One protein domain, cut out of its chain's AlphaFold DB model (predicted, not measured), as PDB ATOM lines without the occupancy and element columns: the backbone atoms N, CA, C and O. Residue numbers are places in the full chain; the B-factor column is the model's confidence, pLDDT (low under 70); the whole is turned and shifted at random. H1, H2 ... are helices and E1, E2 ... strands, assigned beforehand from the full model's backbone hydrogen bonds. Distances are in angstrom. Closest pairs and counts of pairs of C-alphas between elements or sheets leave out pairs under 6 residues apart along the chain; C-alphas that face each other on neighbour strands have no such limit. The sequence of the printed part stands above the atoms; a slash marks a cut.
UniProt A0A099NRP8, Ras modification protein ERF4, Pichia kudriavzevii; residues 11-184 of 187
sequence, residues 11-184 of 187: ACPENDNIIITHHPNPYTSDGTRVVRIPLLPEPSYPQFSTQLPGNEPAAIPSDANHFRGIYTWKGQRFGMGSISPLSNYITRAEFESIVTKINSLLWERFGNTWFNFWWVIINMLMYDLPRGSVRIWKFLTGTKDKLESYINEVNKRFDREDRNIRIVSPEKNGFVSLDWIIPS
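Overview. This is residues 11 to 184 of the 187 residues of the protein "Ras modification protein ERF4" of Pichia kudriavzevii (UniProt A0A099NRP8). What is the main picture? An antiparallel ribbon of two strands, E2 and E5, lies in the middle, with H2 and H5, two long helices running opposite ways, to one side of it. At one end of the whole is a small hairpin of E3 and E4 with E1 beside it, and at the far end H3 and H4 make a loosely joined end piece from which residues 124 to 129 and 135 to 144 stick out. What is it made of, and how large is it? The printed part has 174 residues with five named strands and six named helices, in the order E1 E2 E3 E4 H1 H2 H3 H4 H5 H6 E5, and the class is mixed, helices and strands. Its two sheets, E2 - E5 and E3 - E4, are each antiparallel; the whole is compact, with a radius of gyration of the C-alphas of 18.0 A and spans of 52 by 37 by 33 A.

Arrangement. What stands near the first strand? E1, residues 15 to 20, pairs with no named strand; its closest C-alphas to E4, residues 76 to 78, are those of Ile 18 and Phe 78, 6.4 A apart. E3, residues 71 to 73, and E4 are a hairpin, antiparallel at 135 degrees, with N 73 and O 76 within hydrogen-bond range at 2.8 A. How is the ribbon built? E2, residues 32 to 38, and E5, residues 177 to 183, are antiparallel neighbours at 153 degrees, with N 35 and O 180 at 2.9 A and N 180 and O 35 at 2.9 A, within hydrogen-bond range. Residues 23 to 24 pair antiparallel with residues 33 to 34 of E2, and residues 166 to 167 with residues 180 to 181 of E5. The closest C-alphas of H1, residues 85 to 88, and E5 are those of Leu 86 and Ile 182, 6.8 A apart; those of H6, residues 170 to 173, and E5 are Pro 170 and Leu 178, 5.7 A. Which helices touch? H2, residues 92 to 110, touches H5, residues 146 to 160, at a shallow tilt of 24 degrees, opposite ways, closest at the C-alphas of Leu 105 and Leu 147, 5.7 A; H2 does so with residues 102 to 106 alone and H5 with 146 to 151 alone. H1 and H2 meet only through their link, H5 and H6 are near each other, and H2 and H5 are each apart from E2 and E5. How do the remaining helices and the helix backbones stand? H3, residues 113 to 125, is close but not clearly touching to H2, with the C-alphas of Phe 110 and Asn 116 7.2 A apart, and also to H4, residues 133 to 141, with those of Ile 122 and Ser 133 8.0 A apart. Every O i to N i+4 pair is within hydrogen-bond range in H2, H3, H4 and H5, while H1 and H6 are too short for such a pair.

Along the chain. Where do the strands lie? E1 begins at C-alpha 15, (57.394, 122.765, 106.097), and is 10.5 A long; E2 measures 19.4 A, E3 and E4 6.7 A each. E5 measures 18.8 A and ends at C-alpha 183, (47.621, 102.977, 114.192). How long are the helices? H2, from C-alpha 92 at (34.600, 106.006, 101.209), is 26.2 A long, H5 20.9 A, H3 18.3 A and H4 12.2 A; H1 and H6 have four residues each.

Size, cuts and confidence. How far does it reach, and is it cut? The two C-alphas farthest apart, those of Asp 63 and Leu 125, are 54.1 A apart, and the printed part has no cut. Which links are long? Those from E1 to E2, 11 residues, and from E2 to E3, residues 39 to 70. Where is confidence low? The mean pLDDT of the printed part is 84.0; residue 41 and residues 111 to 144 are under 70.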
ATOM      1  N   ALA A  11      48.629 122.961 107.218       92.62
ATOM      2  CA  ALA A  11      50.008 122.910 106.742       92.62
ATOM      3  C   ALA A  11      50.990 122.887 107.922       92.62
ATOM      4  O   ALA A  11      50.808 123.586 108.922       92.62
ATOM      5  N   CYS A  12      52.033 122.068 107.834       92.31
ATOM      6  CA  CYS A  12      53.044 121.977 108.876       92.31
ATOM      7  C   CYS A  12      53.773 123.325 109.026       92.31
ATOM      8  O   CYS A  12      54.332 123.809 108.046       92.31
ATOM      9  N   PRO A  13      53.877 123.890 110.245       89.75
ATOM     10  CA  PRO A  13      54.493 125.205 110.459       89.75
ATOM     11  C   PRO A  13      55.969 125.313 110.050       89.75
ATOM     12  O   PRO A  13      56.484 126.412 109.884       89.75
ATOM     13  N   GLU A  14      56.669 124.180 109.969       91.31
ATOM     14  CA  GLU A  14      58.098 124.111 109.637       91.31
ATOM     15  C   GLU A  14      58.338 123.687 108.179       91.31
ATOM     16  O   GLU A  14      59.473 123.731 107.707       91.31
ATOM     17  N   ASN A  15      57.296 123.229 107.476       89.31
ATOM     18  CA  ASN A  15      57.394 122.765 106.097       89.31
ATOM     19  C   ASN A  15      56.015 122.764 105.425       89.31
ATOM     20  O   ASN A  15      55.262 121.798 105.553       89.31
ATOM     21  N   ASP A  16      55.734 123.796 104.637       86.62
ATOM     22  CA  ASP A  16      54.442 123.985 103.963       86.62
ATOM     23  C   ASP A  16      54.085 122.866 102.968       86.62
ATOM     24  O   ASP A  16      52.930 122.737 102.571       86.62
ATOM     25  N   ASN A  17      55.044 122.009 102.594       86.81
ATOM     26  CA  ASN A  17      54.779 120.829 101.766       86.81
ATOM     27  C   ASN A  17      54.101 119.688 102.538       86.81
ATOM     28  O   ASN A  17      53.692 118.707 101.927       86.81
ATOM     29  N   ILE A  18      54.041 119.753 103.868       91.56
ATOM     30  CA  ILE A  18      53.476 118.694 104.702       91.56
ATOM     31  C   ILE A  18      52.087 119.113 105.168       91.56
ATOM     32  O   ILE A  18      51.943 120.135 105.835       91.56
ATOM     33  N   ILE A  19      51.083 118.274 104.922       94.25
ATOM     34  CA  ILE A  19      49.729 118.465 105.449       94.25
ATOM     35  C   ILE A  19      49.510 117.533 106.641       94.25
ATOM     36  O   ILE A  19      49.664 116.311 106.560       94.25
ATOM     37  N   ILE A  20      49.160 118.123 107.783       94.94
ATOM     38  CA  ILE A  20      48.902 117.408 109.029       94.94
ATOM     39  C   ILE A  20      47.448 116.933 109.038       94.94
ATOM     40  O   ILE A  20      46.551 117.681 109.407       94.94
ATOM     41  N   THR A  21      47.222 115.668 108.679       95.38
ATOM     42  CA  THR A  21      45.878 115.052 108.588       95.38
ATOM     43  C   THR A  21      45.509 114.172 109.791       95.38
ATOM     44  O   THR A  21      44.404 113.630 109.874       95.38
ATOM     45  N   HIS A  22      46.434 113.992 110.740       95.88
ATOM     46  CA  HIS A  22      46.213 113.198 111.949       95.88
ATOM     47  C   HIS A  22      46.997 113.719 113.160       95.88
ATOM     48  O   HIS A  22      48.149 114.160 113.066       95.88
ATOM     49  N   HIS A  23      46.433 113.560 114.353       94.88
ATOM     50  CA  HIS A  23      46.896 114.201 115.587       94.88
ATOM     51  C   HIS A  23      47.291 113.180 116.661       94.88
ATOM     52  O   HIS A  23      46.940 112.001 116.547       94.88
ATOM     53  N   PRO A  24      48.047 113.595 117.697       94.31
ATOM     54  CA  PRO A  24      48.282 112.748 118.860       94.31
ATOM     55  C   PRO A  24      46.953 112.261 119.437       94.31
ATOM     56  O   PRO A  24      45.994 113.031 119.498       94.31
ATOM     57  N   ASN A  25      46.895 110.996 119.841       94.19
ATOM     58  CA  ASN A  25      45.705 110.433 120.461       94.19
ATOM     59  C   ASN A  25      45.576 110.951 121.911       94.19
ATOM     60  O   ASN A  25      46.440 110.646 122.728       94.19
ATOM     61  N   PRO A  26      44.529 111.725 122.261       92.62
ATOM     62  CA  PRO A  26      44.334 112.197 123.632       92.62
ATOM     63  C   PRO A  26      43.648 111.153 124.530       92.62
ATOM     64  O   PRO A  26      43.516 111.373 125.730       92.62
ATOM     65  N   TYR A  27      43.165 110.041 123.965       90.69
ATOM     66  CA  TYR A  27      42.373 109.033 124.669       90.69
ATOM     67  C   TYR A  27      43.212 107.866 125.194       90.69
ATOM     68  O   TYR A  27      42.782 107.206 126.139       90.69
ATOM     69  N   THR A  28      44.359 107.583 124.570       84.94
ATOM     70  CA  THR A  28      45.306 106.538 124.985       84.94
ATOM     71  C   THR A  28      46.739 106.934 124.618       84.94
ATOM     72  O   THR A  28      46.961 107.702 123.684       84.94
ATOM     73  N   SER A  29      47.718 106.388 125.337       73.56
ATOM     74  CA  SER A  29      49.157 106.587 125.102       73.56
ATOM     75  C   SER A  29      49.759 105.631 124.059       73.56
ATOM     76  O   SER A  29      50.959 105.659 123.797       73.56
ATOM     77  N   ASP A  30      48.937 104.766 123.466       71.06
ATOM     78  CA  ASP A  30      49.382 103.463 122.957       71.06
ATOM     79  C   ASP A  30      49.763 103.486 121.476       71.06
ATOM     80  O   ASP A  30      49.136 102.810 120.669       71.06
ATOM     81  N   GLY A  31      50.755 104.288 121.081       84.25
ATOM     82  CA  GLY A  31      51.289 104.240 119.709       84.25
ATOM     83  C   GLY A  31      50.212 104.400 118.622       84.25
ATOM     84  O   GLY A  31      50.264 103.755 117.577       84.25
ATOM     85  N   THR A  32      49.210 105.237 118.882       94.50
ATOM     86  CA  THR A  32      48.061 105.483 118.001       94.50
ATOM     87  C   THR A  32      47.920 106.967 117.693       94.50
ATOM     88  O   THR A  32      48.475 107.840 118.370       94.50
ATOM     89  N   ARG A  33      47.168 107.268 116.637       95.69
ATOM     90  CA  ARG A  33      46.848 108.628 116.194       95.69
ATOM     91  C   ARG A  33      45.343 108.785 116.081       95.69
ATOM     92  O   ARG A  33      44.612 107.799 116.062       95.69
ATOM     93  N   VAL A  34      44.894 110.030 116.013       96.62
ATOM     94  CA  VAL A  34      43.487 110.362 115.802       96.62
ATOM     95  C   VAL A  34      43.323 111.148 114.513       96.62
ATOM     96  O   VAL A  34      44.006 112.148 114.299       96.62
ATOM     97  N   VAL A  35      42.382 110.710 113.688       97.19
ATOM     98  CA  VAL A  35      41.833 111.473 112.567       97.19
ATOM     99  C   VAL A  35      40.515 112.065 113.043       97.19
ATOM    100  O   VAL A  35      39.633 111.328 113.488       97.19
ATOM    101  N   ARG A  36      40.394 113.392 113.005       96.62
ATOM    102  CA  ARG A  36      39.191 114.090 113.464       96.62
ATOM    103  C   ARG A  36      38.296 114.396 112.280       96.62
ATOM    104  O   ARG A  36      38.747 115.001 111.309       96.62
ATOM    105  N   ILE A  37      37.040 113.988 112.386       96.25
ATOM    106  CA  ILE A  37      36.008 114.356 111.427       96.25
ATOM    107  C   ILE A  37      35.272 115.580 111.981       96.25
ATOM    108  O   ILE A  37      34.766 115.525 113.109       96.25
ATOM    109  N   PRO A  38      35.234 116.681 111.221       91.62
ATOM    110  CA  PRO A  38      34.670 117.945 111.669       91.62
ATOM    111  C   PRO A  38      33.143 117.899 111.760       91.62
ATOM    112  O   PRO A  38      32.473 117.085 111.109       91.62
ATOM    113  N   LEU A  39      32.598 118.837 112.533       89.44
ATOM    114  CA  LEU A  39      31.196 119.222 112.452       89.44
ATOM    115  C   LEU A  39      30.923 119.927 111.118       89.44
ATOM    116  O   LEU A  39      31.790 120.603 110.563       89.44
ATOM    117  N   LEU A  40      29.706 119.788 110.606       86.12
ATOM    118  CA  LEU A  40      29.255 120.596 109.478       86.12
ATOM    119  C   LEU A  40      29.121 122.069 109.899       86.12
ATOM    120  O   LEU A  40      28.816 122.332 111.062       86.12
ATOM    121  N   PRO A  41      29.337 123.031 108.985       69.25
ATOM    122  CA  PRO A  41      29.058 124.434 109.253       69.25
ATOM    123  C   PRO A  41      27.541 124.616 109.408       69.25
ATOM    124  O   PRO A  41      26.778 124.241 108.525       69.25
ATOM    125  N   GLU A  42      27.119 125.174 110.543       72.12
ATOM    126  CA  GLU A  42      25.718 125.502 110.874       72.12
ATOM    127  C   GLU A  42      24.744 124.321 111.086       72.12
ATOM    128  O   GLU A  42      23.631 124.328 110.548       72.12
ATOM    129  N   PRO A  43      25.064 123.304 111.906       70.31
ATOM    130  CA  PRO A  43      24.140 122.209 112.102       70.31
ATOM    131  C   PRO A  43      23.193 122.553 113.272       70.31
ATOM    132  O   PRO A  43      23.605 123.066 114.314       70.31
ATOM    133  N   SER A  44      21.893 122.279 113.128       70.44
ATOM    134  CA  SER A  44      20.891 122.528 114.186       70.44
ATOM    135  C   SER A  44      21.013 121.575 115.391       70.44
ATOM    136  O   SER A  44      20.326 121.736 116.398       70.44
ATOM    137  N   TYR A  45      21.892 120.582 115.277       78.75
ATOM    138  CA  TYR A  45      22.306 119.579 116.258       78.75
ATOM    139  C   TYR A  45      23.711 119.084 115.859       78.75
ATOM    140  O   TYR A  45      24.128 119.353 114.738       78.75
ATOM    141  N   PRO A  46      24.471 118.355 116.698       84.69
ATOM    142  CA  PRO A  46      25.771 117.837 116.273       84.69
ATOM    143  C   PRO A  46      25.651 116.933 115.038       84.69
ATOM    144  O   PRO A  46      25.002 115.888 115.090       84.69
ATOM    145  N   GLN A  47      26.286 117.335 113.937       89.19
ATOM    146  CA  GLN A  47      26.299 116.602 112.676       89.19
ATOM    147  C   GLN A  47      27.704 116.650 112.086       89.19
ATOM    148  O   GLN A  47      28.278 117.728 111.941       89.19
ATOM    149  N   PHE A  48      28.258 115.488 111.749       94.38
ATOM    150  CA  PHE A  48      29.618 115.358 111.232       94.38
ATOM    151  C   PHE A  48      29.639 115.214 109.712       94.38
ATOM    152  O   PHE A  48      28.673 114.728 109.115       94.38
ATOM    153  N   SER A  49      30.760 115.587 109.092       94.12
ATOM    154  CA  SER A  49      30.992 115.342 107.665       94.12
ATOM    155  C   SER A  49      30.902 113.856 107.326       94.12
ATOM    156  O   SER A  49      31.573 113.026 107.934       94.12
ATOM    157  N   THR A  50      30.107 113.521 106.312       95.38
ATOM    158  CA  THR A  50      30.027 112.164 105.756       95.38
ATOM    159  C   THR A  50      31.118 111.880 104.723       95.38
ATOM    160  O   THR A  50      31.209 110.763 104.217       95.38
ATOM    161  N   GLN A  51      31.957 112.871 104.413       94.38
ATOM    162  CA  GLN A  51      33.063 112.731 103.476       94.38
ATOM    163  C   GLN A  51      34.303 112.222 104.208       94.38
ATOM    164  O   GLN A  51      34.665 112.735 105.268       94.38
ATOM    165  N   LEU A  52      34.930 111.186 103.652       94.75
ATOM    166  CA  LEU A  52      36.207 110.684 104.150       94.75
ATOM    167  C   LEU A  52      37.278 111.773 103.943       94.75
ATOM    168  O   LEU A  52      37.344 112.297 102.831       94.75
ATOM    169  N   PRO A  53      38.121 112.100 104.942       94.75
ATOM    170  CA  PRO A  53      39.081 113.190 104.797       94.75
ATOM    171  C   PRO A  53      40.041 113.008 103.618       94.75
ATOM    172  O   PRO A  53      40.711 111.973 103.501       94.75
ATOM    173  N   GLY A  54      40.087 114.034 102.770       92.00
ATOM    174  CA  GLY A  54      40.767 114.065 101.479       92.00
ATOM    175  C   GLY A  54      39.851 113.857 100.276       92.00
ATOM    176  O   GLY A  54      40.322 113.920  99.143       92.00
ATOM    177  N   ASN A  55      38.560 113.601 100.497       90.75
ATOM    178  CA  ASN A  55      37.552 113.462  99.444       90.75
ATOM    179  C   ASN A  55      36.570 114.642  99.391       90.75
ATOM    180  O   ASN A  55      35.665 114.618  98.553       90.75
ATOM    181  N   GLU A  56      36.726 115.635 100.270       91.12
ATOM    182  CA  GLU A  56      35.967 116.883 100.256       91.12
ATOM    183  C   GLU A  56      36.239 117.724  98.993       91.12
ATOM    184  O   GLU A  56      37.340 117.653  98.450       91.12
ATOM    185  N   PRO A  57      35.290 118.568  98.530       89.44
ATOM    186  CA  PRO A  57      35.493 119.412  97.349       89.44
ATOM    187  C   PRO A  57      36.718 120.330  97.449       89.44
ATOM    188  O   PRO A  57      37.479 120.431  96.491       89.44
ATOM    189  N   ALA A  58      36.953 120.915  98.629       89.88
ATOM    190  CA  ALA A  58      38.100 121.782  98.888       89.88
ATOM    191  C   ALA A  58      39.299 121.044  99.521       89.88
ATOM    192  O   ALA A  58      40.156 121.674 100.140       89.88
ATOM    193  N   ALA A  59      39.376 119.716  99.384       91.25
ATOM    194  CA  ALA A  59      40.544 118.947  99.805       91.25
ATOM    195  C   ALA A  59      41.782 119.324  98.972       91.25
ATOM    196  O   ALA A  59      41.714 119.454  97.748       91.25
ATOM    197  N   ILE A  60      42.940 119.438  99.625       90.06
ATOM    198  CA  ILE A  60      44.225 119.641  98.957       90.06
ATOM    199  C   ILE A  60      44.522 118.381  98.131       90.06
ATOM    200  O   ILE A  60      44.648 117.291  98.711       90.06
ATOM    201  N   PRO A  61      44.631 118.501  96.795       86.88
ATOM    202  CA  PRO A  61      44.798 117.353  95.924       86.88
ATOM    203  C   PRO A  61      46.122 116.643  96.212       86.88
ATOM    204  O   PRO A  61      47.131 117.259  96.549       86.88
ATOM    205  N   SER A  62      46.116 115.324  96.050       82.00
ATOM    206  CA  SER A  62      47.306 114.485  96.134       82.00
ATOM    207  C   SER A  62      47.412 113.646  94.870       82.00
ATOM    208  O   SER A  62      46.410 113.143  94.371       82.00
ATOM    209  N   ASP A  63      48.638 113.378  94.425       77.25
ATOM    210  CA  ASP A  63      48.906 112.509  93.265       77.25
ATOM    211  C   ASP A  63      48.602 111.017  93.518       77.25
ATOM    212  O   ASP A  63      48.814 110.161  92.658       77.25
ATOM    213  N   ALA A  64      48.157 110.668  94.725       76.62
ATOM    214  CA  ALA A  64      47.914 109.302  95.157       76.62
ATOM    215  C   ALA A  64      46.433 109.107  95.478       76.62
ATOM    216  O   ALA A  64      45.801 109.976  96.059       76.62
ATOM    217  N   ASN A  65      45.899 107.923  95.178       77.06
ATOM    218  CA  ASN A  65      44.518 107.559  95.522       77.06
ATOM    219  C   ASN A  65      44.362 107.061  96.975       77.06
ATOM    220  O   ASN A  65      43.269 106.681  97.381       77.06
ATOM    221  N   HIS A  66      45.458 106.986  97.735       83.88
ATOM    222  CA  HIS A  66      45.507 106.535  99.126       83.88
ATOM    223  C   HIS A  66      46.584 107.307  99.881       83.88
ATOM    224  O   HIS A  66      47.504 107.861  99.271       83.88
ATOM    225  N   PHE A  67      46.496 107.311 101.210       91.94
ATOM    226  CA  PHE A  67      47.477 107.997 102.035       91.94
ATOM    227  C   PHE A  67      48.875 107.407 101.851       91.94
ATOM    228  O   PHE A  67      49.115 106.220 102.086       91.94
ATOM    229  N   ARG A  68      49.817 108.281 101.493       90.00
ATOM    230  CA  ARG A  68      51.245 107.979 101.431       90.00
ATOM    231  C   ARG A  68      51.995 108.941 102.336       90.00
ATOM    232  O   ARG A  68      52.146 110.119 102.025       90.00
ATOM    233  N   GLY A  69      52.477 108.416 103.457       89.69
ATOM    234  CA  GLY A  69      53.336 109.146 104.377       89.69
ATOM    235  C   GLY A  69      54.761 109.260 103.828       89.69
ATOM    236  O   GLY A  69      55.589 108.397 104.109       89.69
ATOM    237  N   ILE A  70      55.024 110.286 103.017       88.81
ATOM    238  CA  ILE A  70      56.316 110.515 102.343       88.81
ATOM    239  C   ILE A  70      57.271 111.306 103.245       88.81
ATOM    240  O   ILE A  70      58.471 111.043 103.268       88.81
ATOM    241  N   TYR A  71      56.739 112.256 104.013       91.19
ATOM    242  CA  TYR A  71      57.525 113.138 104.869       91.19
ATOM    243  C   TYR A  71      57.411 112.723 106.323       91.19
ATOM    244  O   TYR A  71      56.361 112.259 106.750       91.19
ATOM    245  N   THR A  72      58.471 112.933 107.102       92.69
ATOM    246  CA  THR A  72      58.453 112.686 108.547       92.69
ATOM    247  C   THR A  72      58.451 114.004 109.305       92.69
ATOM    248  O   THR A  72      59.317 114.847 109.090       92.69
ATOM    249  N   TRP A  73      57.513 114.160 110.236       92.00
ATOM    250  CA  TRP A  73      57.474 115.273 111.178       92.00
ATOM    251  C   TRP A  73      57.113 114.763 112.574       92.00
ATOM    252  O   TRP A  73      56.183 113.975 112.740       92.00
ATOM    253  N   LYS A  74      57.883 115.160 113.597       90.81
ATOM    254  CA  LYS A  74      57.727 114.685 114.990       90.81
ATOM    255  C   LYS A  74      57.595 113.153 115.116       90.81
ATOM    256  O   LYS A  74      56.766 112.653 115.874       90.81
ATOM    257  N   GLY A  75      58.400 112.410 114.349       90.44
ATOM    258  CA  GLY A  75      58.421 110.940 114.366       90.44
ATOM    259  C   GLY A  75      57.183 110.270 113.758       90.44
ATOM    260  O   GLY A  75      56.923 109.101 114.036       90.44
ATOM    261  N   GLN A  76      56.392 111.002 112.973       93.88
ATOM    262  CA  GLN A  76      55.211 110.498 112.275       93.88
ATOM    263  C   GLN A  76      55.295 110.837 110.790       93.88
ATOM    264  O   GLN A  76      55.837 111.879 110.422       93.88
ATOM    265  N   ARG A  77      54.746 109.968 109.947       94.31
ATOM    266  CA  ARG A  77      54.714 110.145 108.500       94.31
ATOM    267  C   ARG A  77      53.465 110.900 108.060       94.31
ATOM    268  O   ARG A  77      52.380 110.606 108.540       94.31
ATOM    269  N   PHE A  78      53.625 111.817 107.114       94.31
ATOM    270  CA  PHE A  78      52.581 112.682 106.564       94.31
ATOM    271  C   PHE A  78      52.712 112.808 105.040       94.31
ATOM    272  O   PHE A  78      53.776 112.542 104.467       94.31
ATOM    273  N   GLY A  79      51.619 113.200 104.387       92.56
ATOM    274  CA  GLY A  79      51.556 113.453 102.946       92.56
ATOM    275  C   GLY A  79      51.578 114.947 102.607       92.56
ATOM    276  O   GLY A  79      51.687 115.791 103.494       92.56
ATOM    277  N   MET A  80      51.448 115.253 101.314       91.44
ATOM    278  CA  MET A  80      51.339 116.628 100.793       91.44
ATOM    279  C   MET A  80      49.895 117.075 100.532       91.44
ATOM    280  O   MET A  80      49.673 118.214 100.142       91.44
ATOM    281  N   GLY A  81      48.920 116.184 100.716       92.19
ATOM    282  CA  GLY A  81      47.507 116.469 100.478       92.19
ATOM    283  C   GLY A  81      46.630 116.035 101.644       92.19
ATOM    284  O   GLY A  81      47.101 115.414 102.600       92.19
ATOM    285  N   SER A  82      45.340 116.330 101.524       93.50
ATOM    286  CA  SER A  82      44.330 116.128 102.573       93.50
ATOM    287  C   SER A  82      43.934 114.665 102.796       93.50
ATOM    288  O   SER A  82      43.184 114.344 103.717       93.50
ATOM    289  N   ILE A  83      44.429 113.738 101.966       94.38
ATOM    290  CA  ILE A  83      44.127 112.310 102.109       94.38
ATOM    291  C   ILE A  83      44.598 111.827 103.477       94.38
ATOM    292  O   ILE A  83      45.782 111.865 103.803       94.38
ATOM    293  N   SER A  84      43.656 111.344 104.281       94.56
ATOM    294  CA  SER A  84      43.945 110.851 105.623       94.56
ATOM    295  C   SER A  84      44.430 109.398 105.615       94.56
ATOM    296  O   SER A  84      43.914 108.592 104.833       94.56
ATOM    297  N   PRO A  85      45.333 108.994 106.536       95.56
ATOM    298  CA  PRO A  85      45.678 107.582 106.767       95.56
ATOM    299  C   PRO A  85      44.477 106.679 107.058       95.56
ATOM    300  O   PRO A  85      44.579 105.469 106.870       95.56
ATOM    301  N   LEU A  86      43.334 107.231 107.484       95.56
ATOM    302  CA  LEU A  86      42.103 106.465 107.673       95.56
ATOM    303  C   LEU A  86      41.664 105.756 106.377       95.56
ATOM    304  O   LEU A  86      41.164 104.634 106.440       95.56
ATOM    305  N   SER A  87      41.935 106.354 105.211       94.50
ATOM    306  CA  SER A  87      41.648 105.773 103.888       94.50
ATOM    307  C   SER A  87      42.314 104.418 103.626       94.50
ATOM    308  O   SER A  87      41.841 103.662 102.782       94.50
ATOM    309  N   ASN A  88      43.363 104.067 104.377       94.56
ATOM    310  CA  ASN A  88      44.024 102.765 104.267       94.56
ATOM    311  C   ASN A  88      43.245 101.631 104.959       94.56
ATOM    312  O   ASN A  88      43.563 100.463 104.750       94.56
ATOM    313  N   TYR A  89      42.242 101.953 105.784       94.94
ATOM    314  CA  TYR A  89      41.512 100.983 106.615       94.94
ATOM    315  C   TYR A  89      40.009 100.924 106.321       94.94
ATOM    316  O   TYR A  89      39.338  99.952 106.682       94.94
ATOM    317  N   ILE A  90      39.462 101.968 105.700       95.25
ATOM    318  CA  ILE A  90      38.036 102.073 105.405       95.25
ATOM    319  C   ILE A  90      37.814 102.684 104.026       95.25
ATOM    320  O   ILE A  90      38.503 103.617 103.612       95.25
ATOM    321  N   THR A  91      36.822 102.158 103.310       95.06
ATOM    322  CA  THR A  91      36.414 102.718 102.019       95.06
ATOM    323  C   THR A  91      35.542 103.957 102.216       95.06
ATOM    324  O   THR A  91      34.859 104.093 103.233       95.06
ATOM    325  N   ARG A  92      35.487 104.831 101.205       94.62
ATOM    326  CA  ARG A  92      34.600 106.006 101.209       94.62
ATOM    327  C   ARG A  92      33.140 105.635 101.488       94.62
ATOM    328  O   ARG A  92      32.510 106.258 102.333       94.62
ATOM    329  N   ALA A  93      32.622 104.614 100.804       96.56
ATOM    330  CA  ALA A  93      31.226 104.194 100.939       96.56
ATOM    331  C   ALA A  93      30.920 103.633 102.338       96.56
ATOM    332  O   ALA A  93      29.866 103.917 102.908       96.56
ATOM    333  N   GLU A  94      31.846 102.858 102.914       96.94
ATOM    334  CA  GLU A  94      31.686 102.341 104.275       96.94
ATOM    335  C   GLU A  94      31.725 103.473 105.310       96.94
ATOM    336  O   GLU A  94      30.874 103.518 106.200       96.94
ATOM    337  N   PHE A  95      32.661 104.416 105.165       97.56
ATOM    338  CA  PHE A  95      32.755 105.594 106.024       97.56
ATOM    339  C   PHE A  95      31.470 106.427 105.979       97.56
ATOM    340  O   PHE A  95      30.871 106.700 107.021       97.56
ATOM    341  N   GLU A  96      31.006 106.771 104.778       97.50
ATOM    342  CA  GLU A  96      29.788 107.553 104.564       97.50
ATOM    343  C   GLU A  96      28.570 106.874 105.197       97.50
ATOM    344  O   GLU A  96      27.793 107.524 105.900       97.50
ATOM    345  N   SER A  97      28.427 105.557 105.016       98.00
ATOM    346  CA  SER A  97      27.345 104.776 105.620       98.00
ATOM    347  C   SER A  97      27.361 104.859 107.152       98.00
ATOM    348  O   SER A  97      26.323 105.120 107.770       98.00
ATOM    349  N   ILE A  98      28.538 104.701 107.768       98.00
ATOM    350  CA  ILE A  98      28.695 104.765 109.226       98.00
ATOM    351  C   ILE A  98      28.370 106.161 109.750       98.00
ATOM    352  O   ILE A  98      27.564 106.296 110.673       98.00
ATOM    353  N   VAL A  99      28.960 107.208 109.167       97.19
ATOM    354  CA  VAL A  99      28.758 108.579 109.656       97.19
ATOM    355  C   VAL A  99      27.326 109.047 109.413       97.19
ATOM    356  O   VAL A  99      26.737 109.682 110.285       97.19
ATOM    357  N   THR A 100      26.702 108.652 108.302       97.00
ATOM    358  CA  THR A 100      25.275 108.912 108.050       97.00
ATOM    359  C   THR A 100      24.405 108.280 109.133       97.00
ATOM    360  O   THR A 100      23.488 108.922 109.652       97.00
ATOM    361  N   LYS A 101      24.707 107.039 109.539       97.06
ATOM    362  CA  LYS A 101      23.967 106.382 110.619       97.06
ATOM    363  C   LYS A 101      24.206 107.052 111.975       97.06
ATOM    364  O   LYS A 101      23.243 107.233 112.719       97.06
ATOM    365  N   ILE A 102      25.439 107.463 112.276       95.88
ATOM    366  CA  ILE A 102      25.773 108.253 113.474       95.88
ATOM    367  C   ILE A 102      24.960 109.552 113.497       95.88
ATOM    368  O   ILE A 102      24.274 109.818 114.481       95.88
ATOM    369  N   ASN A 103      24.963 110.312 112.402       94.19
ATOM    370  CA  ASN A 103      24.204 111.556 112.267       94.19
ATOM    371  C   ASN A 103      22.692 111.332 112.439       94.19
ATOM    372  O   ASN A 103      22.033 112.106 113.125       94.19
ATOM    373  N   SER A 104      22.140 110.238 111.902       93.00
ATOM    374  CA  SER A 104      20.734 109.860 112.118       93.00
ATOM    375  C   SER A 104      20.418 109.564 113.590       93.00
ATOM    376  O   SER A 104      19.358 109.954 114.075       93.00
ATOM    377  N   LEU A 105      21.322 108.910 114.322       92.19
ATOM    378  CA  LEU A 105      21.145 108.650 115.756       92.19
ATOM    379  C   LEU A 105      21.307 109.925 116.595       92.19
ATOM    380  O   LEU A 105      20.618 110.090 117.602       92.19
ATOM    381  N   LEU A 106      22.176 110.847 116.170       88.81
ATOM    382  CA  LEU A 106      22.285 112.181 116.759       88.81
ATOM    383  C   LEU A 106      21.011 112.995 116.518       88.81
ATOM    384  O   LEU A 106      20.527 113.632 117.448       88.81
ATOM    385  N   TRP A 107      20.407 112.901 115.334       87.19
ATOM    386  CA  TRP A 107      19.101 113.497 115.060       87.19
ATOM    387  C   TRP A 107      18.004 112.929 115.965       87.19
ATOM    388  O   TRP A 107      17.253 113.692 116.560       87.19
ATOM    389  N   GLU A 108      17.928 111.609 116.156       84.69
ATOM    390  CA  GLU A 108      16.960 111.016 117.097       84.69
ATOM    391  C   GLU A 108      17.148 111.541 118.533       84.69
ATOM    392  O   GLU A 108      16.175 111.712 119.273       84.69
ATOM    393  N   ARG A 109      18.401 111.797 118.926       81.12
ATOM    394  CA  ARG A 109      18.771 112.245 120.272       81.12
ATOM    395  C   ARG A 109      18.540 113.739 120.504       81.12
ATOM    396  O   ARG A 109      18.056 114.109 121.570       81.12
ATOM    397  N   PHE A 110      18.900 114.579 119.538       76.06
ATOM    398  CA  PHE A 110      18.939 116.042 119.669       76.06
ATOM    399  C   PHE A 110      17.876 116.764 118.830       76.06
ATOM    400  O   PHE A 110      17.464 117.863 119.182       76.06
ATOM    401  N   GLY A 111      17.402 116.151 117.745       65.94
ATOM    402  CA  GLY A 111      16.421 116.723 116.814       65.94
ATOM    403  C   GLY A 111      14.997 116.818 117.366       65.94
ATOM    404  O   GLY A 111      14.149 117.479 116.774       65.94
ATOM    405  N   ASN A 112      14.716 116.211 118.524       62.22
ATOM    406  CA  ASN A 112      13.468 116.449 119.242       62.22
ATOM    407  C   ASN A 112      13.517 117.812 119.952       62.22
ATOM    408  O   ASN A 112      14.252 117.988 120.920       62.22
ATOM    409  N   THR A 113      12.664 118.753 119.534       55.47
ATOM    410  CA  THR A 113      12.535 120.129 120.062       55.47
ATOM    411  C   THR A 113      12.420 120.209 121.591       55.47
ATOM    412  O   THR A 113      12.875 121.172 122.206       55.47
ATOM    413  N   TRP A 114      11.868 119.174 122.230       55.56
ATOM    414  CA  TRP A 114      11.806 119.058 123.688       55.56
ATOM    415  C   TRP A 114      13.186 118.969 124.351       55.56
ATOM    416  O   TRP A 114      13.359 119.500 125.446       55.56
ATOM    417  N   PHE A 115      14.177 118.355 123.696       56.09
ATOM    418  CA  PHE A 115      15.556 118.338 124.178       56.09
ATOM    419  C   PHE A 115      16.152 119.745 124.160       56.09
ATOM    420  O   PHE A 115      16.723 120.155 125.160       56.09
ATOM    421  N   ASN A 116      15.940 120.523 123.095       56.88
ATOM    422  CA  ASN A 116      16.388 121.919 123.025       56.88
ATOM    423  C   ASN A 116      15.718 122.794 124.094       56.88
ATOM    424  O   ASN A 116      16.385 123.604 124.731       56.88
ATOM    425  N   PHE A 117      14.425 122.586 124.351       60.66
ATOM    426  CA  PHE A 117      13.698 123.279 125.416       60.66
ATOM    427  C   PHE A 117      14.270 122.967 126.808       60.66
ATOM    428  O   PHE A 117      14.596 123.880 127.566       60.66
ATOM    429  N   TRP A 118      14.475 121.685 127.129       57.06
ATOM    430  CA  TRP A 118      15.087 121.285 128.398       57.06
ATOM    431  C   TRP A 118      16.564 121.659 128.487       57.06
ATOM    432  O   TRP A 118      17.022 122.013 129.563       57.06
ATOM    433  N   TRP A 119      17.306 121.638 127.382       56.62
ATOM    434  CA  TRP A 119      18.705 122.051 127.325       56.62
ATOM    435  C   TRP A 119      18.857 123.538 127.633       56.62
ATOM    436  O   TRP A 119      19.696 123.906 128.448       56.62
ATOM    437  N   VAL A 120      18.002 124.390 127.061       62.28
ATOM    438  CA  VAL A 120      17.954 125.823 127.379       62.28
ATOM    439  C   VAL A 120      17.549 126.046 128.837       62.28
ATOM    440  O   VAL A 120      18.223 126.799 129.532       62.28
ATOM    441  N   ILE A 121      16.523 125.350 129.339       62.41
ATOM    442  CA  ILE A 121      16.101 125.462 130.746       62.41
ATOM    443  C   ILE A 121      17.197 124.986 131.707       62.41
ATOM    444  O   ILE A 121      17.455 125.642 132.707       62.41
ATOM    445  N   ILE A 122      17.880 123.883 131.408       60.88
ATOM    446  CA  ILE A 122      18.968 123.348 132.234       60.88
ATOM    447  C   ILE A 122      20.168 124.296 132.208       60.88
ATOM    448  O   ILE A 122      20.703 124.590 133.268       60.88
ATOM    449  N   ASN A 123      20.565 124.834 131.052       55.69
ATOM    450  CA  ASN A 123      21.648 125.822 130.986       55.69
ATOM    451  C   ASN A 123      21.278 127.138 131.694       55.69
ATOM    452  O   ASN A 123      22.132 127.753 132.322       55.69
ATOM    453  N   MET A 124      20.006 127.543 131.640       56.41
ATOM    454  CA  MET A 124      19.502 128.736 132.325       56.41
ATOM    455  C   MET A 124      19.419 128.550 133.848       56.41
ATOM    456  O   MET A 124      19.782 129.457 134.591       56.41
ATOM    457  N   LEU A 125      18.962 127.386 134.324       55.00
ATOM    458  CA  LEU A 125      18.822 127.075 135.753       55.00
ATOM    459  C   LEU A 125      20.138 126.643 136.408       55.00
ATOM    460  O   LEU A 125      20.294 126.796 137.616       55.00
ATOM    461  N   MET A 126      21.065 126.073 135.637       56.28
ATOM    462  CA  MET A 126      22.296 125.459 136.145       56.28
ATOM    463  C   MET A 126      23.547 126.227 135.728       56.28
ATOM    464  O   MET A 126      24.573 125.589 135.480       56.28
ATOM    465  N   TYR A 127      23.446 127.564 135.641       49.06
ATOM    466  CA  TYR A 127      24.568 128.489 135.444       49.06
ATOM    467  C   TYR A 127      25.816 127.910 136.141       49.06
ATOM    468  O   TYR A 127      25.871 127.858 137.368       49.06
ATOM    469  N   ASP A 128      26.765 127.418 135.333       52.69
ATOM    470  CA  ASP A 128      28.112 126.968 135.725       52.69
ATOM    471  C   ASP A 128      28.414 125.480 136.076       52.69
ATOM    472  O   ASP A 128      29.435 125.201 136.705       52.69
ATOM    473  N   LEU A 129      27.644 124.466 135.636       56.47
ATOM    474  CA  LEU A 129      28.019 123.043 135.873       56.47
ATOM    475  C   LEU A 129      28.027 122.141 134.612       56.47
ATOM    476  O   LEU A 129      27.072 121.399 134.365       56.47
ATOM    477  N   PRO A 130      29.144 122.078 133.851       53.56
ATOM    478  CA  PRO A 130      29.190 121.399 132.547       53.56
ATOM    479  C   PRO A 130      29.297 119.863 132.597       53.56
ATOM    480  O   PRO A 130      29.220 119.211 131.561       53.56
ATOM    481  N   ARG A 131      29.532 119.246 133.768       53.16
ATOM    482  CA  ARG A 131      29.889 117.806 133.853       53.16
ATOM    483  C   ARG A 131      28.895 116.920 134.612       53.16
ATOM    484  O   ARG A 131      28.863 115.713 134.375       53.16
ATOM    485  N   GLY A 132      28.096 117.484 135.519       49.66
ATOM    486  CA  GLY A 132      27.160 116.723 136.363       49.66
ATOM    487  C   GLY A 132      25.790 116.491 135.722       49.66
ATOM    488  O   GLY A 132      25.222 115.407 135.844       49.66
ATOM    489  N   SER A 133      25.290 117.480 134.981       55.03
ATOM    490  CA  SER A 133      23.945 117.495 134.391       55.03
ATOM    491  C   SER A 133      23.723 116.368 133.375       55.03
ATOM    492  O   SER A 133      22.704 115.682 133.425       55.03
ATOM    493  N   VAL A 134      24.716 116.083 132.526       54.75
ATOM    494  CA  VAL A 134      24.658 114.989 131.538       54.75
ATOM    495  C   VAL A 134      24.571 113.611 132.213       54.75
ATOM    496  O   VAL A 134      23.829 112.741 131.755       54.75
ATOM    497  N   ARG A 135      25.280 113.406 133.335       53.22
ATOM    498  CA  ARG A 135      25.236 112.140 134.094       53.22
ATOM    499  C   ARG A 135      23.899 111.943 134.802       53.22
ATOM    500  O   ARG A 135      23.360 110.842 134.764       53.22
ATOM    501  N   ILE A 136      23.366 112.999 135.415       54.06
ATOM    502  CA  ILE A 136      22.069 112.968 136.107       54.06
ATOM    503  C   ILE A 136      20.950 112.675 135.105       54.06
ATOM    504  O   ILE A 136      20.083 111.850 135.374       54.06
ATOM    505  N   TRP A 137      21.002 113.268 133.913       50.94
ATOM    506  CA  TRP A 137      19.991 113.021 132.891       50.94
ATOM    507  C   TRP A 137      20.068 111.602 132.314       50.94
ATOM    508  O   TRP A 137      19.036 110.949 132.193       50.94
ATOM    509  N   LYS A 138      21.274 111.066 132.055       50.53
ATOM    510  CA  LYS A 138      21.455 109.648 131.679       50.53
ATOM    511  C   LYS A 138      20.941 108.679 132.744       50.53
ATOM    512  O   LYS A 138      20.377 107.642 132.405       50.53
ATOM    513  N   PHE A 139      21.132 109.016 134.019       51.50
ATOM    514  CA  PHE A 139      20.603 108.240 135.137       51.50
ATOM    515  C   PHE A 139      19.067 108.280 135.184       51.50
ATOM    516  O   PHE A 139      18.438 107.250 135.405       51.50
ATOM    517  N   LEU A 140      18.462 109.443 134.924       43.69
ATOM    518  CA  LEU A 140      17.011 109.641 134.991       43.69
ATOM    519  C   LEU A 140      16.247 109.060 133.796       43.69
ATOM    520  O   LEU A 140      15.128 108.589 133.968       43.69
ATOM    521  N   THR A 141      16.812 109.095 132.588       52.12
ATOM    522  CA  THR A 141      16.076 108.685 131.381       52.12
ATOM    523  C   THR A 141      16.212 107.205 131.052       52.12
ATOM    524  O   THR A 141      15.466 106.715 130.203       52.12
ATOM    525  N   GLY A 142      17.150 106.478 131.682       46.75
ATOM    526  CA  GLY A 142      17.338 105.029 131.501       46.75
ATOM    527  C   GLY A 142      17.482 104.585 130.039       46.75
ATOM    528  O   GLY A 142      17.325 103.406 129.717       46.75
ATOM    529  N   THR A 143      17.718 105.527 129.124       51.69
ATOM    530  CA  THR A 143      17.577 105.286 127.696       51.69
ATOM    531  C   THR A 143      18.854 104.610 127.233       51.69
ATOM    532  O   THR A 143      19.937 105.184 127.346       51.69
ATOM    533  N   LYS A 144      18.745 103.373 126.731       57.38
ATOM    534  CA  LYS A 144      19.856 102.716 126.037       57.38
ATOM    535  C   LYS A 144      20.334 103.661 124.944       57.38
ATOM    536  O   LYS A 144      19.593 103.950 124.006       57.38
ATOM    537  N   ASP A 145      21.552 104.160 125.102       79.44
ATOM    538  CA  ASP A 145      22.147 105.124 124.193       79.44
ATOM    539  C   ASP A 145      22.408 104.412 122.858       79.44
ATOM    540  O   ASP A 145      23.383 103.670 122.700       79.44
ATOM    541  N   LYS A 146      21.446 104.524 121.930       89.19
ATOM    542  CA  LYS A 146      21.486 103.848 120.624       89.19
ATOM    543  C   LYS A 146      22.756 104.220 119.861       89.19
ATOM    544  O   LYS A 146      23.315 103.365 119.181       89.19
ATOM    545  N   LEU A 147      23.220 105.464 120.019       90.69
ATOM    546  CA  LEU A 147      24.473 105.963 119.459       90.69
ATOM    547  C   LEU A 147      25.668 105.158 119.975       90.69
ATOM    548  O   LEU A 147      26.405 104.580 119.183       90.69
ATOM    549  N   GLU A 148      25.822 105.058 121.295       91.44
ATOM    550  CA  GLU A 148      26.917 104.293 121.907       91.44
ATOM    551  C   GLU A 148      26.831 102.807 121.570       91.44
ATOM    552  O   GLU A 148      27.843 102.150 121.339       91.44
ATOM    553  N   SER A 149      25.616 102.260 121.514       93.38
ATOM    554  CA  SER A 149      25.398 100.864 121.128       93.38
ATOM    555  C   SER A 149      25.870 100.613 119.694       93.38
ATOM    556  O   SER A 149      26.601  99.653 119.460       93.38
ATOM    557  N   TYR A 150      25.527 101.509 118.765       96.25
ATOM    558  CA  TYR A 150      25.952 101.438 117.370       96.25
ATOM    559  C   TYR A 150      27.469 101.604 117.215       96.25
ATOM    560  O   TYR A 150      28.107 100.792 116.552       96.25
ATOM    561  N   ILE A 151      28.075 102.595 117.877       96.25
ATOM    562  CA  ILE A 151      29.533 102.800 117.853       96.25
ATOM    563  C   ILE A 151      30.265 101.560 118.383       96.25
ATOM    564  O   ILE A 151      31.236 101.104 117.781       96.25
ATOM    565  N   ASN A 152      29.785 100.969 119.480       95.75
ATOM    566  CA  ASN A 152      30.367  99.746 120.029       95.75
ATOM    567  C   ASN A 152      30.205  98.544 119.092       95.75
ATOM    568  O   ASN A 152      31.094  97.699 119.034       95.75
ATOM    569  N   GLU A 153      29.089  98.441 118.370       96.69
ATOM    570  CA  GLU A 153      28.881  97.395 117.368       96.69
ATOM    571  C   GLU A 153      29.849  97.542 116.188       96.69
ATOM    572  O   GLU A 153      30.497  96.567 115.808       96.69
ATOM    573  N   VAL A 154      30.004  98.762 115.665       97.44
ATOM    574  CA  VAL A 154      30.946  99.073 114.582       97.44
ATOM    575  C   VAL A 154      32.387  98.784 115.008       97.44
ATOM    576  O   VAL A 154      33.109  98.102 114.289       97.44
ATOM    577  N   ASN A 155      32.789  99.206 116.208       97.38
ATOM    578  CA  ASN A 155      34.123  98.913 116.735       97.38
ATOM    579  C   ASN A 155      34.360  97.406 116.899       97.38
ATOM    580  O   ASN A 155      35.376  96.895 116.446       97.38
ATOM    581  N   LYS A 156      33.384  96.663 117.442       97.06
ATOM    582  CA  LYS A 156      33.466  95.194 117.518       97.06
ATOM    583  C   LYS A 156      33.561  94.542 116.141       97.06
ATOM    584  O   LYS A 156      34.118  93.454 116.039       97.06
ATOM    585  N   ARG A 157      32.962  95.139 115.106       97.25
ATOM    586  CA  ARG A 157      33.105  94.662 113.726       97.25
ATOM    587  C   ARG A 157      34.535  94.874 113.236       97.25
ATOM    588  O   ARG A 157      35.115  93.924 112.727       97.25
ATOM    589  N   PHE A 158      35.113  96.056 113.449       96.81
ATOM    590  CA  PHE A 158      36.512  96.325 113.105       96.81
ATOM    591  C   PHE A 158      37.478  95.372 113.810       96.81
ATOM    592  O   PHE A 158      38.324  94.788 113.140       96.81
ATOM    593  N   ASP A 159      37.270  95.108 115.104       94.69
ATOM    594  CA  ASP A 159      38.078  94.145 115.862       94.69
ATOM    595  C   ASP A 159      37.990  92.722 115.272       94.69
ATOM    596  O   ASP A 159      38.992  92.016 115.184       94.69
ATOM    597  N   ARG A 160      36.799  92.278 114.837       95.94
ATOM    598  CA  ARG A 160      36.611  90.952 114.205       95.94
ATOM    599  C   ARG A 160      37.257  90.845 112.829       95.94
ATOM    600  O   ARG A 160      37.611  89.747 112.416       95.94
ATOM    601  N   GLU A 161      37.342  91.958 112.117       94.56
ATOM    602  CA  GLU A 161      37.941  92.050 110.786       94.56
ATOM    603  C   GLU A 161      39.443  92.382 110.844       94.56
ATOM    604  O   GLU A 161      40.030  92.688 109.809       94.56
ATOM    605  N   ASP A 162      40.051  92.341 112.038       92.50
ATOM    606  CA  ASP A 162      41.458  92.681 112.301       92.50
ATOM    607  C   ASP A 162      41.853  94.074 111.773       92.50
ATOM    608  O   ASP A 162      42.987  94.356 111.374       92.50
ATOM    609  N   ARG A 163      40.881  94.996 111.756       92.56
ATOM    610  CA  ARG A 163      41.108  96.394 111.402       92.56
ATOM    611  C   ARG A 163      41.444  97.151 112.674       92.56
ATOM    612  O   ARG A 163      40.574  97.400 113.501       92.56
ATOM    613  N   ASN A 164      42.695  97.584 112.796       91.94
ATOM    614  CA  ASN A 164      43.206  98.330 113.952       91.94
ATOM    615  C   ASN A 164      42.703  99.792 114.020       91.94
ATOM    616  O   ASN A 164      43.486 100.715 114.241       91.94
ATOM    617  N   ILE A 165      41.405 100.020 113.806       95.56
ATOM    618  CA  ILE A 165      40.753 101.331 113.860       95.56
ATOM    619  C   ILE A 165      39.582 101.317 114.837       95.56
ATOM    620  O   ILE A 165      38.914 100.302 115.021       95.56
ATOM    621  N   ARG A 166      39.300 102.464 115.456       96.31
ATOM    622  CA  ARG A 166      38.205 102.582 116.423       96.31
ATOM    623  C   ARG A 166      37.577 103.963 116.408       96.31
ATOM    624  O   ARG A 166      38.274 104.966 116.519       96.31
ATOM    625  N   ILE A 167      36.256 104.015 116.397       97.38
ATOM    626  CA  ILE A 167      35.484 105.239 116.581       97.38
ATOM    627  C   ILE A 167      35.405 105.557 118.072       97.38
ATOM    628  O   ILE A 167      35.025 104.714 118.893       97.38
ATOM    629  N   VAL A 168      35.752 106.785 118.432       95.75
ATOM    630  CA  VAL A 168      35.582 107.301 119.786       95.75
ATOM    631  C   VAL A 168      34.186 107.891 119.915       95.75
ATOM    632  O   VAL A 168      33.742 108.647 119.057       95.75
ATOM    633  N   SER A 169      33.503 107.559 121.010       93.19
ATOM    634  CA  SER A 169      32.239 108.200 121.377       93.19
ATOM    635  C   SER A 169      32.373 109.732 121.328       93.19
ATOM    636  O   SER A 169      33.210 110.276 122.062       93.19
ATOM    637  N   PRO A 170      31.540 110.433 120.534       90.12
ATOM    638  CA  PRO A 170      31.507 111.894 120.501       90.12
ATOM    639  C   PRO A 170      31.236 112.525 121.871       90.12
ATOM    640  O   PRO A 170      31.648 113.647 122.135       90.12
ATOM    641  N   GLU A 171      30.605 111.809 122.805       86.56
ATOM    642  CA  GLU A 171      30.390 112.336 124.156       86.56
ATOM    643  C   GLU A 171      31.697 112.649 124.884       86.56
ATOM    644  O   GLU A 171      31.744 113.563 125.708       86.56
ATOM    645  N   LYS A 172      32.770 111.905 124.585       86.31
ATOM    646  CA  LYS A 172      34.065 112.073 125.254       86.31
ATOM    647  C   LYS A 172      34.731 113.407 124.939       86.31
ATOM    648  O   LYS A 172      35.524 113.870 125.754       86.31
ATOM    649  N   ASN A 173      34.411 114.013 123.798       81.31
ATOM    650  CA  ASN A 173      34.906 115.332 123.413       81.31
ATOM    651  C   ASN A 173      33.798 116.399 123.383       81.31
ATOM    652  O   ASN A 173      34.035 117.503 122.912       81.31
ATOM    653  N   GLY A 174      32.606 116.105 123.915       80.94
ATOM    654  CA  GLY A 174      31.495 117.056 123.926       80.94
ATOM    655  C   GLY A 174      30.881 117.301 122.544       80.94
ATOM    656  O   GLY A 174      30.330 118.371 122.316       80.94
ATOM    657  N   PHE A 175      30.958 116.316 121.646       84.62
ATOM    658  CA  PHE A 175      30.432 116.344 120.280       84.62
ATOM    659  C   PHE A 175      31.116 117.354 119.347       84.62
ATOM    660  O   PHE A 175      30.541 117.719 118.327       84.62
ATOM    661  N   VAL A 176      32.339 117.792 119.659       85.62
ATOM    662  CA  VAL A 176      33.077 118.779 118.843       85.62
ATOM    663  C   VAL A 176      33.684 118.185 117.569       85.62
ATOM    664  O   VAL A 176      33.946 118.912 116.615       85.62
ATOM    665  N   SER A 177      33.915 116.872 117.555       91.56
ATOM    666  CA  SER A 177      34.426 116.118 116.409       91.56
ATOM    667  C   SER A 177      34.074 114.638 116.550       91.56
ATOM    668  O   SER A 177      33.848 114.140 117.657       91.56
ATOM    669  N   LEU A 178      34.050 113.909 115.438       96.31
ATOM    670  CA  LEU A 178      33.990 112.451 115.452       96.31
ATOM    671  C   LEU A 178      35.406 111.907 115.255       96.31
ATOM    672  O   LEU A 178      35.967 111.963 114.162       96.31
ATOM    673  N   ASP A 179      35.991 111.404 116.337       97.12
ATOM    674  CA  ASP A 179      37.394 111.000 116.365       97.12
ATOM    675  C   ASP A 179      37.552 109.520 116.010       97.12
ATOM    676  O   ASP A 179      36.956 108.640 116.637       97.12
ATOM    677  N   TRP A 180      38.412 109.246 115.033       97.44
ATOM    678  CA  TRP A 180      38.818 107.904 114.637       97.44
ATOM    679  C   TRP A 180      40.238 107.641 115.113       97.44
ATOM    680  O   TRP A 180      41.182 108.294 114.671       97.44
ATOM    681  N   ILE A 181      40.393 106.676 116.011       96.81
ATOM    682  CA  ILE A 181      41.695 106.152 116.404       96.81
ATOM    683  C   ILE A 181      42.187 105.224 115.303       96.81
ATOM    684  O   ILE A 181      41.454 104.347 114.848       96.81
ATOM    685  N   ILE A 182      43.438 105.421 114.918       95.75
ATOM    686  CA  ILE A 182      44.155 104.639 113.917       95.75
ATOM    687  C   ILE A 182      45.552 104.273 114.446       95.75
ATOM    688  O   ILE A 182      46.043 104.924 115.382       95.75
ATOM    689  N   PRO A 183      46.240 103.291 113.844       94.69
ATOM    690  CA  PRO A 183      47.621 102.977 114.192       94.69
ATOM    691  C   PRO A 183      48.552 104.166 113.926       94.69
ATOM    692  O   PRO A 183      48.314 104.977 113.024       94.69
ATOM    693  N   SER A 184      49.632 104.271 114.704       91.69
ATOM    694  CA  SER A 184      50.679 105.263 114.455       91.69
ATOM    695  C   SER A 184      51.276 105.102 113.065       91.69
ATOM    696  O   SER A 184      51.611 104.000 112.639       91.69
TER     697      SER A 184